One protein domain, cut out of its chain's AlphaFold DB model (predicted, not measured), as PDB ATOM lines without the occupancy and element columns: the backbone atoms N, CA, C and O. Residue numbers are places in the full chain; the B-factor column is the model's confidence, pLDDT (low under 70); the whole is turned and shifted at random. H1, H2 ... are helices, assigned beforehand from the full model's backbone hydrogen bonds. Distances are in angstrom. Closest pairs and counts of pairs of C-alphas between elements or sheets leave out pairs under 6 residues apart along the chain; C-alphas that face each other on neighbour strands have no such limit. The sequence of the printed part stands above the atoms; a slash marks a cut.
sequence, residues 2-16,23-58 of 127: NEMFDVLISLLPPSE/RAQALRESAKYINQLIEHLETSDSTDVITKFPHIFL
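AT A GLANCE: This is residues 2 to 16 and 23 to 58 of the 127 residues of a protein of Caenorhabditis nigoni (UniProt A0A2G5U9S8). One long helix, H2, makes the length; H1 packs on its first part, and beyond its last residue the chain folds back to two short helices, H3 and H4. The printed part has 51 residues with four named helices, in the order H1, H2, H3, H4, and no named strand: all helix. It is only just compact, close to loose (radius of gyration of the C-alphas 11.7 A), spanning 36 by 19 by 18 A.

IN THESE COORDINATES: Find C-alpha 23 at (28.379, -34.471, -4.195); H2, residues 23 to 43, runs 30.4 A to C-alpha 43 at (52.147, -52.627, 0.961). H1 is residues 2 to 10, 12.5 A; H3, 49 to 52, 5.4 A; H4, 54 to 57, 5.6 A.

HOW THE PARTS SIT: H2 touches H1 with residues 23 to 30 alone, closest at C-alphas Leu 8 and Ser 30, 6.1 A, at a steep tilt of 46 degrees, the same way. H2 and H3 are near each other, with 7 C-alpha pairs within 10 A. H3 and H4 are close but not clearly touching: their closest C-alphas, Ile 50 and Phe 57, are 6.0 A apart. Every O i to N i+4 pair is within hydrogen-bond range in H1 and H2; H3 and H4 are too short for one.

THE WHOLE: Residues 17 to 22 are not printed; C-alphas 16 and 23 stand 17.4 A apart. Residues 42 to 47 stand free. pLDDT is under 70 at residues 2, 14 to 16, 44 to 47 and 58.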
ATOM      1  N   ASN A   2      28.392 -33.591 -14.278       67.25
ATOM      2  CA  ASN A   2      27.659 -34.730 -13.691       67.25
ATOM      3  C   ASN A   2      28.318 -36.088 -13.992       67.25
ATOM      4  O   ASN A   2      28.462 -36.888 -13.080       67.25
ATOM      5  N   GLU A   3      28.848 -36.272 -15.202       74.25
ATOM      6  CA  GLU A   3      29.551 -37.503 -15.609       74.25
ATOM      7  C   GLU A   3      30.727 -37.864 -14.685       74.25
ATOM      8  O   GLU A   3      30.933 -39.023 -14.352       74.25
ATOM      9  N   MET A   4      31.468 -36.862 -14.196       74.00
ATOM     10  CA  MET A   4      32.568 -37.078 -13.248       74.00
ATOM     11  C   MET A   4      32.064 -37.659 -11.921       74.00
ATOM     12  O   MET A   4      32.721 -38.504 -11.323       74.00
ATOM     13  N   PHE A   5      30.888 -37.225 -11.460       71.06
ATOM     14  CA  PHE A   5      30.275 -37.787 -10.259       71.06
ATOM     15  C   PHE A   5      29.783 -39.211 -10.488       71.06
ATOM     16  O   PHE A   5      29.932 -40.035  -9.593       71.06
ATOM     17  N   ASP A   6      29.263 -39.517 -11.674       72.25
ATOM     18  CA  ASP A   6      28.843 -40.876 -12.019       72.25
ATOM     19  C   ASP A   6      30.038 -41.843 -12.029       72.25
ATOM     20  O   ASP A   6      29.942 -42.955 -11.505       72.25
ATOM     21  N   VAL A   7      31.197 -41.394 -12.524       76.31
ATOM     22  CA  VAL A   7      32.459 -42.152 -12.464       76.31
ATOM     23  C   VAL A   7      32.903 -42.380 -11.016       76.31
ATOM     24  O   VAL A   7      33.212 -43.507 -10.641       76.31
ATOM     25  N   LEU A   8      32.882 -41.339 -10.178       75.12
ATOM     26  CA  LEU A   8      33.267 -41.439  -8.764       75.12
ATOM     27  C   LEU A   8      32.345 -42.363  -7.961       75.12
ATOM     28  O   LEU A   8      32.807 -43.149  -7.144       75.12
ATOM     29  N   ILE A   9      31.039 -42.320  -8.216       74.12
ATOM     30  CA  ILE A   9      30.086 -43.230  -7.572       74.12
ATOM     31  C   ILE A   9      30.290 -44.675  -8.043       74.12
ATOM     32  O   ILE A   9      30.128 -45.596  -7.248       74.12
ATOM     33  N   SER A  10      30.679 -44.878  -9.303       74.56
ATOM     34  CA  SER A  10      30.968 -46.211  -9.853       74.56
ATOM     35  C   SER A  10      32.271 -46.816  -9.317       74.56
ATOM     36  O   SER A  10      32.416 -48.035  -9.300       74.56
ATOM     37  N   LEU A  11      33.200 -45.969  -8.862       76.25
ATOM     38  CA  LEU A  11      34.440 -46.364  -8.190       76.25
ATOM     39  C   LEU A  11      34.223 -46.863  -6.764       76.25
ATOM     40  O   LEU A  11      35.127 -47.474  -6.217       76.25
ATOM     41  N   LEU A  12      33.087 -46.566  -6.135       75.69
ATOM     42  CA  LEU A  12      32.809 -47.014  -4.777       75.69
ATOM     43  C   LEU A  12      32.185 -48.414  -4.798       75.69
ATOM     44  O   LEU A  12      31.398 -48.728  -5.699       75.69
ATOM     45  N   PRO A  13      32.455 -49.259  -3.784       70.00
ATOM     46  CA  PRO A  13      31.753 -50.526  -3.666       70.00
ATOM     47  C   PRO A  13      30.248 -50.258  -3.606       70.00
ATOM     48  O   PRO A  13      29.839 -49.246  -3.027       70.00
ATOM     49  N   PRO A  14      29.413 -51.135  -4.196       62.97
ATOM     50  CA  PRO A  14      27.970 -50.967  -4.168       62.97
ATOM     51  C   PRO A  14      27.509 -50.963  -2.717       62.97
ATOM     52  O   PRO A  14      27.389 -51.999  -2.071       62.97
ATOM     53  N   SER A  15      27.323 -49.753  -2.213       55.84
ATOM     54  CA  SER A  15      26.924 -49.489  -0.850       55.84
ATOM     55  C   SER A  15      25.448 -49.823  -0.702       55.84
ATOM     56  O   SER A  15      24.644 -49.544  -1.599       55.84
ATOM     57  N   GLU A  16      25.068 -50.365   0.452       49.62
ATOM     58  CA  GLU A  16      23.655 -50.492   0.824       49.62
ATOM     59  C   GLU A  16      22.965 -49.119   0.896       49.62
ATOM     60  O   GLU A  16      21.754 -49.000   0.716       49.62
ATOM     61  N   ARG A  23      27.144 -34.637  -3.408       78.56
ATOM     62  CA  ARG A  23      28.379 -34.471  -4.195       78.56
ATOM     63  C   ARG A  23      29.636 -34.419  -3.314       78.56
ATOM     64  O   ARG A  23      30.627 -35.084  -3.596       78.56
ATOM     65  N   ALA A  24      29.584 -33.680  -2.209       83.62
ATOM     66  CA  ALA A  24      30.710 -33.580  -1.282       83.62
ATOM     67  C   ALA A  24      31.035 -34.921  -0.596       83.62
ATOM     68  O   ALA A  24      32.204 -35.241  -0.397       83.62
ATOM     69  N   GLN A  25      30.016 -35.714  -0.257       81.56
ATOM     70  CA  GLN A  25      30.205 -37.046   0.326       81.56
ATOM     71  C   GLN A  25      30.757 -38.033  -0.701       81.56
ATOM     72  O   GLN A  25      31.699 -38.748  -0.389       81.56
ATOM     73  N   ALA A  26      30.238 -38.017  -1.932       79.50
ATOM     74  CA  ALA A  26      30.751 -38.839  -3.023       79.50
ATOM     75  C   ALA A  26      32.253 -38.602  -3.234       79.50
ATOM     76  O   ALA A  26      33.025 -39.553  -3.282       79.50
ATOM     77  N   LEU A  27      32.680 -37.334  -3.270       85.38
ATOM     78  CA  LEU A  27      34.096 -36.970  -3.377       85.38
ATOM     79  C   LEU A  27      34.920 -37.456  -2.181       85.38
ATOM     80  O   LEU A  27      35.993 -38.019  -2.373       85.38
ATOM     81  N   ARG A  28      34.423 -37.254  -0.956       84.62
ATOM     82  CA  ARG A  28      35.125 -37.655   0.272       84.62
ATOM     83  C   ARG A  28      35.339 -39.163   0.339       84.62
ATOM     84  O   ARG A  28      36.458 -39.601   0.594       84.62
ATOM     85  N   GLU A  29      34.286 -39.937   0.104       82.81
ATOM     86  CA  GLU A  29      34.368 -41.396   0.145       82.81
ATOM     87  C   GLU A  29      35.226 -41.926  -1.002       82.81
ATOM     88  O   GLU A  29      36.050 -42.806  -0.776       82.81
ATOM     89  N   SER A  30      35.131 -41.336  -2.201       83.19
ATOM     90  CA  SER A  30      35.981 -41.727  -3.334       83.19
ATOM     91  C   SER A  30      37.457 -41.467  -3.052       83.19
ATOM     92  O   SER A  30      38.287 -42.337  -3.281       83.19
ATOM     93  N   ALA A  31      37.797 -40.298  -2.500       87.12
ATOM     94  CA  ALA A  31      39.174 -39.972  -2.141       87.12
ATOM     95  C   ALA A  31      39.723 -40.926  -1.068       87.12
ATOM     96  O   ALA A  31      40.841 -41.421  -1.186       87.12
ATOM     97  N   LYS A  32      38.919 -41.227  -0.042       86.25
ATOM     98  CA  LYS A  32      39.279 -42.198   0.997       86.25
ATOM     99  C   LYS A  32      39.524 -43.585   0.402       86.25
ATOM    100  O   LYS A  32      40.515 -44.224   0.742       86.25
ATOM    101  N   TYR A  33      38.642 -44.022  -0.487       85.19
ATOM    102  CA  TYR A  33      38.722 -45.320  -1.137       85.19
ATOM    103  C   TYR A  33      39.947 -45.436  -2.062       85.19
ATOM    104  O   TYR A  33      40.664 -46.431  -2.008       85.19
ATOM    105  N   ILE A  34      40.259 -44.387  -2.829       86.62
ATOM    106  CA  ILE A  34      41.474 -44.312  -3.657       86.62
ATOM    107  C   ILE A  34      42.736 -44.411  -2.792       86.62
ATOM    108  O   ILE A  34      43.641 -45.165  -3.131       86.62
ATOM    109  N   ASN A  35      42.793 -43.706  -1.661       88.25
ATOM    110  CA  ASN A  35      43.953 -43.782  -0.769       88.25
ATOM    111  C   ASN A  35      44.154 -45.194  -0.201       88.25
ATOM    112  O   ASN A  35      45.282 -45.671  -0.152       88.25
ATOM    113  N   GLN A  36      43.069 -45.879   0.170       84.44
ATOM    114  CA  GLN A  36      43.131 -47.272   0.627       84.44
ATOM    115  C   GLN A  36      43.631 -48.216  -0.469       84.44
ATOM    116  O   GLN A  36      44.379 -49.148  -0.183       84.44
ATOM    117  N   LEU A  37      43.227 -47.976  -1.719       84.62
ATOM    118  CA  LEU A  37      43.707 -48.741  -2.862       84.62
ATOM    119  C   LEU A  37      45.206 -48.514  -3.093       84.62
ATOM    120  O   LEU A  37      45.935 -49.483  -3.261       84.62
ATOM    121  N   ILE A  38      45.666 -47.259  -3.068       86.06
ATOM    122  CA  ILE A  38      47.088 -46.913  -3.230       86.06
ATOM    123  C   ILE A  38      47.924 -47.587  -2.143       86.06
ATOM    124  O   ILE A  38      48.858 -48.315  -2.462       86.06
ATOM    125  N   GLU A  39      47.541 -47.421  -0.877       87.00
ATOM    126  CA  GLU A  39      48.237 -48.034   0.256       87.00
ATOM    127  C   GLU A  39      48.332 -49.555   0.087       87.00
ATOM    128  O   GLU A  39      49.396 -50.140   0.276       87.00
ATOM    129  N   HIS A  40      47.245 -50.202  -0.338       83.19
ATOM    130  CA  HIS A  40      47.220 -51.642  -0.567       83.19
ATOM    131  C   HIS A  40      48.141 -52.093  -1.707       83.19
ATOM    132  O   HIS A  40      48.814 -53.117  -1.569       83.19
ATOM    133  N   LEU A  41      48.186 -51.342  -2.810       82.62
ATOM    134  CA  LEU A  41      49.080 -51.611  -3.941       82.62
ATOM    135  C   LEU A  41      50.558 -51.448  -3.562       82.62
ATOM    136  O   LEU A  41      51.406 -52.133  -4.126       82.62
ATOM    137  N   GLU A  42      50.866 -50.569  -2.608       84.81
ATOM    138  CA  GLU A  42      52.233 -50.318  -2.143       84.81
ATOM    139  C   GLU A  42      52.700 -51.296  -1.052       84.81
ATOM    140  O   GLU A  42      53.901 -51.538  -0.932       84.81
ATOM    141  N   THR A  43      51.786 -51.861  -0.251       77.69
ATOM    142  CA  THR A  43      52.147 -52.627   0.961       77.69
ATOM    143  C   THR A  43      51.818 -54.118   0.953       77.69
ATOM    144  O   THR A  43      52.378 -54.837   1.780       77.69
ATOM    145  N   SER A  44      50.912 -54.619   0.105       64.38
ATOM    146  CA  SER A  44      50.325 -55.952   0.331       64.38
ATOM    147  C   SER A  44      50.757 -57.058  -0.639       64.38
ATOM    148  O   SER A  44      50.715 -56.912  -1.859       64.38
ATOM    149  N   ASP A  45      51.061 -58.228  -0.065       61.81
ATOM    150  CA  ASP A  45      51.143 -59.518  -0.757       61.81
ATOM    151  C   ASP A  45      49.718 -60.060  -1.009       61.81
ATOM    152  O   ASP A  45      49.156 -60.817  -0.220       61.81
ATOM    153  N   SER A  46      49.101 -59.563  -2.087       61.09
ATOM    154  CA  SER A  46      48.049 -60.111  -2.979       61.09
ATOM    155  C   SER A  46      46.855 -60.962  -2.484       61.09
ATOM    156  O   SER A  46      45.986 -61.278  -3.294       61.09
ATOM    157  N   THR A  47      46.717 -61.330  -1.209       64.25
ATOM    158  CA  THR A  47      45.789 -62.419  -0.832       64.25
ATOM    159  C   THR A  47      44.363 -61.959  -0.517       64.25
ATOM    160  O   THR A  47      43.434 -62.757  -0.575       64.25
ATOM    161  N   ASP A  48      44.168 -60.672  -0.217       71.31
ATOM    162  CA  ASP A  48      42.903 -60.150   0.335       71.31
ATOM    163  C   ASP A  48      42.345 -58.961  -0.475       71.31
ATOM    164  O   ASP A  48      41.566 -58.134  -0.001       71.31
ATOM    165  N   VAL A  49      42.787 -58.848  -1.729       71.88
ATOM    166  CA  VAL A  49      42.455 -57.731  -2.624       71.88
ATOM    167  C   VAL A  49      40.986 -57.817  -3.059       71.88
ATOM    168  O   VAL A  49      40.276 -56.815  -3.128       71.88
ATOM    169  N   ILE A  50      40.505 -59.038  -3.305       70.62
ATOM    170  CA  ILE A  50      39.147 -59.318  -3.786       70.62
ATOM    171  C   ILE A  50      38.095 -58.998  -2.716       70.62
ATOM    172  O   ILE A  50      37.008 -58.526  -3.044       70.62
ATOM    173  N   THR A  51      38.405 -59.221  -1.438       70.94
ATOM    174  CA  THR A  51      37.479 -58.949  -0.328       70.94
ATOM    175  C   THR A  51      37.339 -57.446  -0.076       70.94
ATOM    176  O   THR A  51      36.231 -56.962   0.164       70.94
ATOM    177  N   LYS A  52      38.437 -56.691  -0.190       72.06
ATOM    178  CA  LYS A  52      38.484 -55.239   0.057       72.06
ATOM    179  C   LYS A  52      38.041 -54.405  -1.142       72.06
ATOM    180  O   LYS A  52      37.365 -53.391  -0.969       72.06
ATOM    181  N   PHE A  53      38.374 -54.848  -2.351       77.81
ATOM    182  CA  PHE A  53      38.156 -54.107  -3.592       77.81
ATOM    183  C   PHE A  53      37.411 -54.949  -4.650       77.81
ATOM    184  O   PHE A  53      37.834 -55.033  -5.807       77.81
ATOM    185  N   PRO A  54      36.261 -55.562  -4.306       71.44
ATOM    186  CA  PRO A  54      35.614 -56.570  -5.147       71.44
ATOM    187  C   PRO A  54      35.222 -56.052  -6.532       71.44
ATOM    188  O   PRO A  54      35.242 -56.790  -7.497       71.44
ATOM    189  N   HIS A  55      34.861 -54.781  -6.665       71.19
ATOM    190  CA  HIS A  55      34.393 -54.202  -7.929       71.19
ATOM    191  C   HIS A  55      35.529 -53.726  -8.848       71.19
ATOM    192  O   HIS A  55      35.263 -53.410 -10.003       71.19
ATOM    193  N   ILE A  56      36.768 -53.677  -8.351       74.12
ATOM    194  CA  ILE A  56      37.951 -53.378  -9.167       74.12
ATOM    195  C   ILE A  56      38.525 -54.673  -9.746       74.12
ATOM    196  O   ILE A  56      38.889 -54.705 -10.917       74.12
ATOM    197  N   PHE A  57      38.574 -55.737  -8.939       73.31
ATOM    198  CA  PHE A  57      39.293 -56.968  -9.284       73.31
ATOM    199  C   PHE A  57      38.393 -58.156  -9.663       73.31
ATOM    200  O   PHE A  57      38.909 -59.142 -10.177       73.31
ATOM    201  N   LEU A  58      37.069 -58.096  -9.446       69.81
ATOM    202  CA  LEU A  58      36.140 -59.109  -9.969       69.81
ATOM    203  C   LEU A  58      35.571 -58.668 -11.322       69.81
ATOM    204  O   LEU A  58      34.759 -57.743 -11.405       69.81
TER     205      LEU A  58